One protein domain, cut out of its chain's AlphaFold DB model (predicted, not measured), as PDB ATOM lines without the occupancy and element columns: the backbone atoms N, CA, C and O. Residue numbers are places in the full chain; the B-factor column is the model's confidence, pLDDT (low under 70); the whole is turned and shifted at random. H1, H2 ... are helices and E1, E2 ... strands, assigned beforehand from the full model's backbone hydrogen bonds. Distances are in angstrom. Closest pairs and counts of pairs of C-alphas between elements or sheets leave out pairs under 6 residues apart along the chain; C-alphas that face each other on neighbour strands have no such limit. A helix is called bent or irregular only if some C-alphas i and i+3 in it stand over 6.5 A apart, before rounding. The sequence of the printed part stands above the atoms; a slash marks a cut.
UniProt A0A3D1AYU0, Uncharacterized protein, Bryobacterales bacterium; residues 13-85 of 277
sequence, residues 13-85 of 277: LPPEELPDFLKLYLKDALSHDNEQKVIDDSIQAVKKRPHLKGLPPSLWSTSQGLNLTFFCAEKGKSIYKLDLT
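This is residues 13 to 85 of the 277 residues of an uncharacterized protein of Bryobacterales bacterium (UniProt A0A3D1AYU0). A helical hairpin, H1 and H2, sits at one edge of a small, strongly twisted three-stranded sheet, where H2 meets edge strand E3 and E1 lies farthest from the helices. The sheet is a meander, each strand the antiparallel neighbour of the one before, in the order E1, E2, E3. The printed part has 73 residues, with two named helices followed by three named strands, and its class is mixed. It is compact, with a radius of gyration of the C-alphas of 12.3 A, and spans 32 by 26 by 16 A.

H1 covers residues 18 to 26, beginning at C-alpha 18 (9.165, -12.948, 9.602). H2, residues 32 to 47, is 23.4 A long and irregular: C-alphas 33 and 36 are 7.2 A apart. E1 is residues 58 to 62, E2 residues 65 to 71, 18.5 A long, and E3 residues 78 to 83, ending at C-alpha 83 (14.021, 3.450, 16.382).

H1 and H2 form a hairpin and touch, H2 with residues 39 to 43 alone; the closest C-alphas, of Pro 19 and Ile 43, are 6.9 A apart. They run opposite ways at a shallow tilt of 31 degrees. Every O i to N i+4 pair is within hydrogen-bond range in H1, and 10 of 12 are in H2. H2 only grazes the sheet, with residues 38 to 46; the closest C-alphas of H2 and E3, of Ser 42 and Tyr 80, are 6.8 A apart. H1 is not on the sheet. The hairpin E1 and E2 is antiparallel at 144 degrees, with N 60 and O 67 at 3.0 A. The hairpin E2 and E3 is antiparallel at 156 degrees, with N 68 and O 82 at 2.8 A.

The C-alphas farthest apart, of Glu 16 and Ser 63, are 34.0 A apart. The printed part has no cut, and no link is long. Mean pLDDT of the printed part is 71.5; 29 residues are under 70, among them 50 to 57 and 71 to 79.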
ATOM      1  N   LEU A  13      10.956 -18.314  15.360       60.00
ATOM      2  CA  LEU A  13      10.191 -17.830  14.211       60.00
ATOM      3  C   LEU A  13      10.732 -18.453  12.923       60.00
ATOM      4  O   LEU A  13      11.921 -18.268  12.628       60.00
ATOM      5  N   PRO A  14       9.910 -19.184  12.157       69.50
ATOM      6  CA  PRO A  14      10.334 -19.624  10.849       69.50
ATOM      7  C   PRO A  14      10.627 -18.384   9.992       69.50
ATOM      8  O   PRO A  14       9.901 -17.387  10.058       69.50
ATOM      9  N   PRO A  15      11.691 -18.418   9.174       69.44
ATOM     10  CA  PRO A  15      12.085 -17.283   8.342       69.44
ATOM     11  C   PRO A  15      10.991 -16.860   7.346       69.44
ATOM     12  O   PRO A  15      11.051 -15.754   6.816       69.44
ATOM     13  N   GLU A  16      10.002 -17.726   7.105       76.19
ATOM     14  CA  GLU A  16       8.853 -17.484   6.230       76.19
ATOM     15  C   GLU A  16       7.773 -16.595   6.862       76.19
ATOM     16  O   GLU A  16       7.106 -15.872   6.134       76.19
ATOM     17  N   GLU A  17       7.637 -16.581   8.193       78.69
ATOM     18  CA  GLU A  17       6.637 -15.765   8.909       78.69
ATOM     19  C   GLU A  17       7.184 -14.392   9.333       78.69
ATOM     20  O   GLU A  17       6.433 -13.484   9.689       78.69
ATOM     21  N   LEU A  18       8.507 -14.213   9.278       75.69
ATOM     22  CA  LEU A  18       9.165 -12.948   9.602       75.69
ATOM     23  C   LEU A  18       8.668 -11.750   8.764       75.69
ATOM     24  O   LEU A  18       8.483 -10.687   9.355       75.69
ATOM     25  N   PRO A  19       8.443 -11.861   7.437       74.38
ATOM     26  CA  PRO A  19       7.908 -10.763   6.635       74.38
ATOM     27  C   PRO A  19       6.528 -10.326   7.115       74.38
ATOM     28  O   PRO A  19       6.292  -9.132   7.257       74.38
ATOM     29  N   ASP A  20       5.641 -11.279   7.401       79.56
ATOM     30  CA  ASP A  20       4.280 -10.991   7.855       79.56
ATOM     31  C   ASP A  20       4.284 -10.397   9.259       79.56
ATOM     32  O   ASP A  20       3.541  -9.457   9.532       79.56
ATOM     33  N   PHE A  21       5.177 -10.873  10.129       76.31
ATOM     34  CA  PHE A  21       5.391 -10.272  11.438       76.31
ATOM     35  C   PHE A  21       5.892  -8.828  11.320       76.31
ATOM     36  O   PHE A  21       5.292  -7.916  11.883       76.31
ATOM     37  N   LEU A  22       6.958  -8.588  10.552       77.38
ATOM     38  CA  LEU A  22       7.481  -7.237  10.346       77.38
ATOM     39  C   LEU A  22       6.419  -6.343   9.709       77.38
ATOM     40  O   LEU A  22       6.215  -5.230  10.166       77.38
ATOM     41  N   LYS A  23       5.669  -6.840   8.729       78.25
ATOM     42  CA  LYS A  23       4.600  -6.084   8.082       78.25
ATOM     43  C   LYS A  23       3.432  -5.795   9.018       78.25
ATOM     44  O   LYS A  23       2.849  -4.729   8.914       78.25
ATOM     45  N   LEU A  24       3.075  -6.700   9.927       77.81
ATOM     46  CA  LEU A  24       1.983  -6.478  10.877       77.81
ATOM     47  C   LEU A  24       2.362  -5.437  11.934       77.81
ATOM     48  O   LEU A  24       1.551  -4.577  12.262       77.81
ATOM     49  N   TYR A  25       3.587  -5.514  12.456       70.12
ATOM     50  CA  TYR A  25       4.031  -4.671  13.567       70.12
ATOM     51  C   TYR A  25       4.714  -3.376  13.122       70.12
ATOM     52  O   TYR A  25       4.765  -2.432  13.903       70.12
ATOM     53  N   LEU A  26       5.232  -3.315  11.892       73.06
ATOM     54  CA  LEU A  26       5.943  -2.149  11.358       73.06
ATOM     55  C   LEU A  26       5.165  -1.375  10.298       73.06
ATOM     56  O   LEU A  26       5.692  -0.375   9.810       73.06
ATOM     57  N   LYS A  27       3.933  -1.789   9.972       73.31
ATOM     58  CA  LYS A  27       3.090  -1.108   8.978       73.31
ATOM     59  C   LYS A  27       2.976   0.389   9.237       73.31
ATOM     60  O   LYS A  27       3.026   1.194   8.320       73.31
ATOM     61  N   ASP A  28       2.840   0.743  10.510       67.81
ATOM     62  CA  ASP A  28       2.683   2.127  10.939       67.81
ATOM     63  C   ASP A  28       4.047   2.781  11.275       67.81
ATOM     64  O   ASP A  28       4.101   3.961  11.617       67.81
ATOM     65  N   ALA A  29       5.159   2.025  11.197       64.00
ATOM     66  CA  ALA A  29       6.542   2.438  11.535       64.00
ATOM     67  C   ALA A  29       7.302   2.997  10.389       64.00
ATOM     68  O   ALA A  29       8.074   3.949  10.528       64.00
ATOM     69  N   LEU A  30       7.171   2.301   9.284       63.28
ATOM     70  CA  LEU A  30       8.025   2.536   8.172       63.28
ATOM     71  C   LEU A  30       7.323   3.577   7.313       63.28
ATOM     72  O   LEU A  30       6.208   3.387   6.841       63.28
ATOM     73  N   SER A  31       7.977   4.726   7.147       60.72
ATOM     74  CA  SER A  31       7.580   5.673   6.109       60.72
ATOM     75  C   SER A  31       7.550   4.926   4.773       60.72
ATOM     76  O   SER A  31       8.475   4.154   4.493       60.72
ATOM     77  N   HIS A  32       6.498   5.156   3.983       63.97
ATOM     78  CA  HIS A  32       6.170   4.390   2.773       63.97
ATOM     79  C   HIS A  32       7.377   4.148   1.843       63.97
ATOM     80  O   HIS A  32       7.481   3.080   1.246       63.97
ATOM     81  N   ASP A  33       8.318   5.095   1.774       68.81
ATOM     82  CA  ASP A  33       9.480   5.030   0.879       68.81
ATOM     83  C   ASP A  33      10.622   4.120   1.375       68.81
ATOM     84  O   ASP A  33      11.389   3.596   0.569       68.81
ATOM     85  N   ASN A  34      10.748   3.898   2.688       69.12
ATOM     86  CA  ASN A  34      11.824   3.082   3.268       69.12
ATOM     87  C   ASN A  34      11.346   1.708   3.755       69.12
ATOM     88  O   ASN A  34      12.178   0.837   4.012       69.12
ATOM     89  N   GLU A  35      10.033   1.495   3.859       72.56
ATOM     90  CA  GLU A  35       9.432   0.255   4.356       72.56
ATOM     91  C   GLU A  35       9.915  -0.974   3.602       72.56
ATOM     92  O   GLU A  35      10.483  -1.895   4.193       72.56
ATOM     93  N   GLN A  36       9.762  -0.948   2.281       77.12
ATOM     94  CA  GLN A  36      10.031  -2.114   1.458       77.12
ATOM     95  C   GLN A  36      11.514  -2.485   1.482       77.12
ATOM     96  O   GLN A  36      11.857  -3.643   1.693       77.12
ATOM     97  N   LYS A  37      12.403  -1.490   1.374       82.25
ATOM     98  CA  LYS A  37      13.853  -1.704   1.412       82.25
ATOM     99  C   LYS A  37      14.300  -2.299   2.744       82.25
ATOM    100  O   LYS A  37      15.104  -3.223   2.773       82.25
ATOM    101  N   VAL A  38      13.772  -1.775   3.847       72.31
ATOM    102  CA  VAL A  38      14.134  -2.217   5.195       72.31
ATOM    103  C   VAL A  38      13.631  -3.639   5.468       72.31
ATOM    104  O   VAL A  38      14.361  -4.452   6.044       72.31
ATOM    105  N   ILE A  39      12.414  -3.959   5.026       75.06
ATOM    106  CA  ILE A  39      11.861  -5.315   5.092       75.06
ATOM    107  C   ILE A  39      12.697  -6.265   4.222       75.06
ATOM    108  O   ILE A  39      13.126  -7.312   4.706       75.06
ATOM    109  N   ASP A  40      13.006  -5.883   2.983       81.12
ATOM    110  CA  ASP A  40      13.766  -6.705   2.038       81.12
ATOM    111  C   ASP A  40      15.197  -6.973   2.527       81.12
ATOM    112  O   ASP A  40      15.649  -8.121   2.492       81.12
ATOM    113  N   ASP A  41      15.893  -5.960   3.055       80.75
ATOM    114  CA  ASP A  41      17.232  -6.097   3.642       80.75
ATOM    115  C   ASP A  41      17.216  -7.062   4.840       80.75
ATOM    116  O   ASP A  41      18.103  -7.915   4.982       80.75
ATOM    117  N   SER A  42      16.171  -6.987   5.670       70.31
ATOM    118  CA  SER A  42      15.983  -7.863   6.833       70.31
ATOM    119  C   SER A  42      15.723  -9.311   6.408       70.31
ATOM    120  O   SER A  42      16.363 -10.240   6.911       70.31
ATOM    121  N   ILE A  43      14.846  -9.515   5.421       75.50
ATOM    122  CA  ILE A  43      14.566 -10.833   4.840       75.50
ATOM    123  C   ILE A  43      15.830 -11.406   4.195       75.50
ATOM    124  O   ILE A  43      16.144 -12.584   4.378       75.50
ATOM    125  N   GLN A  44      16.589 -10.591   3.460       82.12
ATOM    126  CA  GLN A  44      17.812 -11.030   2.798       82.12
ATOM    127  C   GLN A  44      18.896 -11.413   3.816       82.12
ATOM    128  O   GLN A  44      19.619 -12.391   3.605       82.12
ATOM    129  N   ALA A  45      18.999 -10.687   4.934       74.25
ATOM    130  CA  ALA A  45      19.921 -11.005   6.020       74.25
ATOM    131  C   ALA A  45      19.602 -12.360   6.674       74.25
ATOM    132  O   ALA A  45      20.522 -13.136   6.940       74.25
ATOM    133  N   VAL A  46      18.316 -12.670   6.869       71.38
ATOM    134  CA  VAL A  46      17.869 -13.954   7.432       71.38
ATOM    135  C   VAL A  46      18.027 -15.097   6.429       71.38
ATOM    136  O   VAL A  46      18.575 -16.142   6.780       71.38
ATOM    137  N   LYS A  47      17.667 -14.893   5.153       79.25
ATOM    138  CA  LYS A  47      17.866 -15.888   4.078       79.25
ATOM    139  C   LYS A  47      19.330 -16.300   3.918       79.25
ATOM    140  O   LYS A  47      19.608 -17.464   3.648       79.25
ATOM    141  N   LYS A  48      20.272 -15.371   4.110       81.88
ATOM    142  CA  LYS A  48      21.716 -15.660   4.061       81.88
ATOM    143  C   LYS A  48      22.192 -16.569   5.201       81.88
ATOM    144  O   LYS A  48      23.325 -17.040   5.136       81.88
ATOM    145  N   ARG A  49      21.390 -16.788   6.252       71.62
ATOM    146  CA  ARG A  49      21.798 -17.539   7.450       71.62
ATOM    147  C   ARG A  49      20.675 -18.435   8.003       71.62
ATOM    148  O   ARG A  49      20.210 -18.221   9.122       71.62
ATOM    149  N   PRO A  50      20.271 -19.483   7.265       65.94
ATOM    150  CA  PRO A  50      19.134 -20.342   7.618       65.94
ATOM    151  C   PRO A  50      19.335 -21.179   8.896       65.94
ATOM    152  O   PRO A  50      18.385 -21.754   9.416       65.94
ATOM    153  N   HIS A  51      20.561 -21.264   9.421       61.66
ATOM    154  CA  HIS A  51      20.898 -22.075  10.599       61.66
ATOM    155  C   HIS A  51      20.705 -21.337  11.935       61.66
ATOM    156  O   HIS A  51      20.842 -21.936  13.002       61.66
ATOM    157  N   LEU A  52      20.406 -20.037  11.896       59.47
ATOM    158  CA  LEU A  52      20.351 -19.199  13.086       59.47
ATOM    159  C   LEU A  52      19.000 -19.315  13.797       59.47
ATOM    160  O   LEU A  52      18.043 -18.613  13.482       59.47
ATOM    161  N   LYS A  53      18.941 -20.193  14.803       60.47
ATOM    162  CA  LYS A  53      17.853 -20.209  15.791       60.47
ATOM    163  C   LYS A  53      17.997 -18.980  16.701       60.47
ATOM    164  O   LYS A  53      19.046 -18.777  17.307       60.47
ATOM    165  N   GLY A  54      16.970 -18.131  16.697       57.28
ATOM    166  CA  GLY A  54      17.017 -16.748  17.181       57.28
ATOM    167  C   GLY A  54      17.126 -16.576  18.699       57.28
ATOM    168  O   GLY A  54      16.607 -17.381  19.470       57.28
ATOM    169  N   LEU A  55      17.786 -15.486  19.097       59.56
ATOM    170  CA  LEU A  55      17.650 -14.884  20.425       59.56
ATOM    171  C   LEU A  55      16.335 -14.089  20.472       59.56
ATOM    172  O   LEU A  55      15.899 -13.601  19.422       59.56
ATOM    173  N   PRO A  56      15.702 -13.948  21.649       65.31
ATOM    174  CA  PRO A  56      14.523 -13.107  21.777       65.31
ATOM    175  C   PRO A  56      14.851 -11.665  21.348       65.31
ATOM    176  O   PRO A  56      15.993 -11.214  21.503       65.31
ATOM    177  N   PRO A  57      13.880 -10.933  20.772       68.56
ATOM    178  CA  PRO A  57      14.031  -9.497  20.584       68.56
ATOM    179  C   PRO A  57      14.332  -8.854  21.936       68.56
ATOM    180  O   PRO A  57      13.734  -9.234  22.940       68.56
ATOM    181  N   SER A  58      15.232  -7.877  21.964       70.81
ATOM    182  CA  SER A  58      15.497  -7.117  23.181       70.81
ATOM    183  C   SER A  58      15.299  -5.630  22.931       70.81
ATOM    184  O   SER A  58      15.667  -5.075  21.888       70.81
ATOM    185  N   LEU A  59      14.689  -4.991  23.919       74.69
ATOM    186  CA  LEU A  59      14.519  -3.554  23.983       74.69
ATOM    187  C   LEU A  59      15.733  -2.962  24.697       74.69
ATOM    188  O   LEU A  59      16.163  -3.484  25.723       74.69
ATOM    189  N   TRP A  60      16.301  -1.894  24.157       74.94
ATOM    190  CA  TRP A  60      17.422  -1.200  24.780       74.94
ATOM    191  C   TRP A  60      17.245   0.297  24.596       74.94
ATOM    192  O   TRP A  60      16.806   0.788  23.551       74.94
ATOM    193  N   SER A  61      17.597   1.027  25.644       73.06
ATOM    194  CA  SER A  61      17.680   2.473  25.577       73.06
ATOM    195  C   SER A  61      19.051   2.893  25.062       73.06
ATOM    196  O   SER A  61      20.080   2.287  25.366       73.06
ATOM    197  N   THR A  62      19.058   3.946  24.258       74.75
ATOM    198  CA  THR A  62      20.258   4.702  23.910       74.75
ATOM    199  C   THR A  62      20.063   6.144  24.330       74.75
ATOM    200  O   THR A  62      18.931   6.607  24.427       74.75
ATOM    201  N   SER A  63      21.152   6.906  24.446       69.06
ATOM    202  CA  SER A  63      21.077   8.364  24.628       69.06
ATOM    203  C   SER A  63      20.261   9.081  23.541       69.06
ATOM    204  O   SER A  63      19.818  10.204  23.750       69.06
ATOM    205  N   GLN A  64      20.060   8.444  22.383       67.56
ATOM    206  CA  GLN A  64      19.300   8.977  21.252       67.56
ATOM    207  C   GLN A  64      17.831   8.529  21.228       67.56
ATOM    208  O   GLN A  64      17.081   9.008  20.381       67.56
ATOM    209  N   GLY A  65      17.416   7.640  22.137       77.88
ATOM    210  CA  GLY A  65      16.038   7.170  22.246       77.88
ATOM    211  C   GLY A  65      15.888   5.657  22.394       77.88
ATOM    212  O   GLY A  65      16.862   4.926  22.626       77.88
ATOM    213  N   LEU A  66      14.643   5.195  22.274       82.31
ATOM    214  CA  LEU A  66      14.266   3.804  22.507       82.31
ATOM    215  C   LEU A  66      14.431   2.990  21.231       82.31
ATOM    216  O   LEU A  66      13.748   3.240  20.239       82.31
ATOM    217  N   ASN A  67      15.301   1.985  21.270       81.81
ATOM    218  CA  ASN A  67      15.537   1.125  20.127       81.81
ATOM    219  C   ASN A  67      15.087  -0.305  20.411       81.81
ATOM    220  O   ASN A  67      15.405  -0.905  21.437       81.81
ATOM    221  N   LEU A  68      14.372  -0.872  19.451       80.25
ATOM    222  CA  LEU A  68      14.048  -2.283  19.419       80.25
ATOM    223  C   LEU A  68      15.065  -2.990  18.524       80.25
ATOM    224  O   LEU A  68      15.158  -2.694  17.333       80.25
ATOM    225  N   THR A  69      15.838  -3.920  19.084       75.69
ATOM    226  CA  THR A  69      16.778  -4.727  18.294       75.69
ATOM    227  C   THR A  69      16.428  -6.193  18.274       75.69
ATOM    228  O   THR A  69      16.063  -6.790  19.285       75.69
ATOM    229  N   PHE A  70      16.658  -6.789  17.110       71.94
ATOM    230  CA  PHE A  70      16.568  -8.225  16.906       71.94
ATOM    231  C   PHE A  70      17.980  -8.759  16.668       71.94
ATOM    232  O   PHE A  70      18.706  -8.284  15.783       71.94
ATOM    233  N   PHE A  71      18.387  -9.729  17.484       65.12
ATOM    234  CA  PHE A  71      19.729 -10.303  17.457       65.12
ATOM    235  C   PHE A  71      19.760 -11.659  16.754       65.12
ATOM    236  O   PHE A  71      18.852 -12.477  16.882       65.12
ATOM    237  N   CYS A  72      20.866 -11.920  16.050       57.09
ATOM    238  CA  CYS A  72      21.209 -13.250  15.553       57.09
ATOM    239  C   CYS A  72      22.267 -13.881  16.459       57.09
ATOM    240  O   CYS A  72      23.298 -13.256  16.721       57.09
ATOM    241  N   ALA A  73      22.049 -15.131  16.870       53.91
ATOM    242  CA  ALA A  73      22.875 -15.837  17.850       53.91
ATOM    243  C   ALA A  73      24.370 -15.969  17.491       53.91
ATOM    244  O   ALA A  73      25.189 -16.116  18.387       53.91
ATOM    245  N   GLU A  74      24.771 -15.884  16.217       52.56
ATOM    246  CA  GLU A  74      26.136 -16.286  15.844       52.56
ATOM    247  C   GLU A  74      27.238 -15.296  16.230       52.56
ATOM    248  O   GLU A  74      28.381 -15.725  16.362       52.56
ATOM    249  N   LYS A  75      26.963 -13.989  16.379       62.78
ATOM    250  CA  LYS A  75      28.032 -12.984  16.618       62.78
ATOM    251  C   LYS A  75      27.616 -11.754  17.434       62.78
ATOM    252  O   LYS A  75      28.300 -10.739  17.361       62.78
ATOM    253  N   GLY A  76      26.465 -11.775  18.111       62.97
ATOM    254  CA  GLY A  76      25.953 -10.597  18.838       62.97
ATOM    255  C   GLY A  76      25.690  -9.366  17.954       62.97
ATOM    256  O   GLY A  76      25.431  -8.277  18.456       62.97
ATOM    257  N   LYS A  77      25.753  -9.515  16.624       67.81
ATOM    258  CA  LYS A  77      25.489  -8.435  15.677       67.81
ATOM    259  C   LYS A  77      23.976  -8.294  15.527       67.81
ATOM    260  O   LYS A  77      23.312  -9.249  15.114       67.81
ATOM    261  N   SER A  78      23.446  -7.119  15.859       68.44
ATOM    262  CA  SER A  78      22.041  -6.776  15.637       68.44
ATOM    263  C   SER A  78      21.725  -6.890  14.146       68.44
ATOM    264  O   SER A  78      22.399  -6.268  13.321       68.44
ATOM    265  N   ILE A  79      20.727  -7.701  13.801       66.94
ATOM    266  CA  ILE A  79      20.242  -7.832  12.419       66.94
ATOM    267  C   ILE A  79      19.417  -6.602  12.068       66.94
ATOM    268  O   ILE A  79      19.508  -6.077  10.965       66.94
ATOM    269  N   TYR A  80      18.633  -6.150  13.042       70.12
ATOM    270  CA  TYR A  80      17.655  -5.102  12.865       70.12
ATOM    271  C   TYR A  80      17.659  -4.185  14.078       70.12
ATOM    272  O   TYR A  80      17.722  -4.669  15.211       70.12
ATOM    273  N   LYS A  81      17.602  -2.878  13.825       75.94
ATOM    274  CA  LYS A  81      17.444  -1.828  14.827       75.94
ATOM    275  C   LYS A  81      16.296  -0.942  14.364       75.94
ATOM    276  O   LYS A  81      16.401  -0.308  13.319       75.94
ATOM    277  N   LEU A  82      15.224  -0.922  15.140       79.25
ATOM    278  CA  LEU A  82      14.086  -0.045  14.939       79.25
ATOM    279  C   LEU A  82      14.126   1.054  15.983       79.25
ATOM    280  O   LEU A  82      14.104   0.771  17.178       79.25
ATOM    281  N   ASP A  83      14.161   2.293  15.517       81.38
ATOM    282  CA  ASP A  83      14.021   3.450  16.382       81.38
ATOM    283  C   ASP A  83      12.534   3.707  16.655       81.38
ATOM    284  O   ASP A  83      11.776   4.087  15.762       81.38
ATOM    285  N   LEU A  84      12.111   3.479  17.899       82.19
ATOM    286  CA  LEU A  84      10.735   3.697  18.353       82.19
ATOM    287  C   LEU A  84      10.478   5.169  18.711       82.19
ATOM    288  O   LEU A  84       9.348   5.550  19.012       82.19
ATOM    289  N   THR A  85      11.504   6.020  18.689       81.75
ATOM    290  CA  THR A  85      11.426   7.409  19.155       81.75
ATOM    291  C   THR A  85      10.404   8.231  18.385       81.75
ATOM    292  O   THR A  85       9.638   8.982  18.986       81.75
TER     293      THR A  85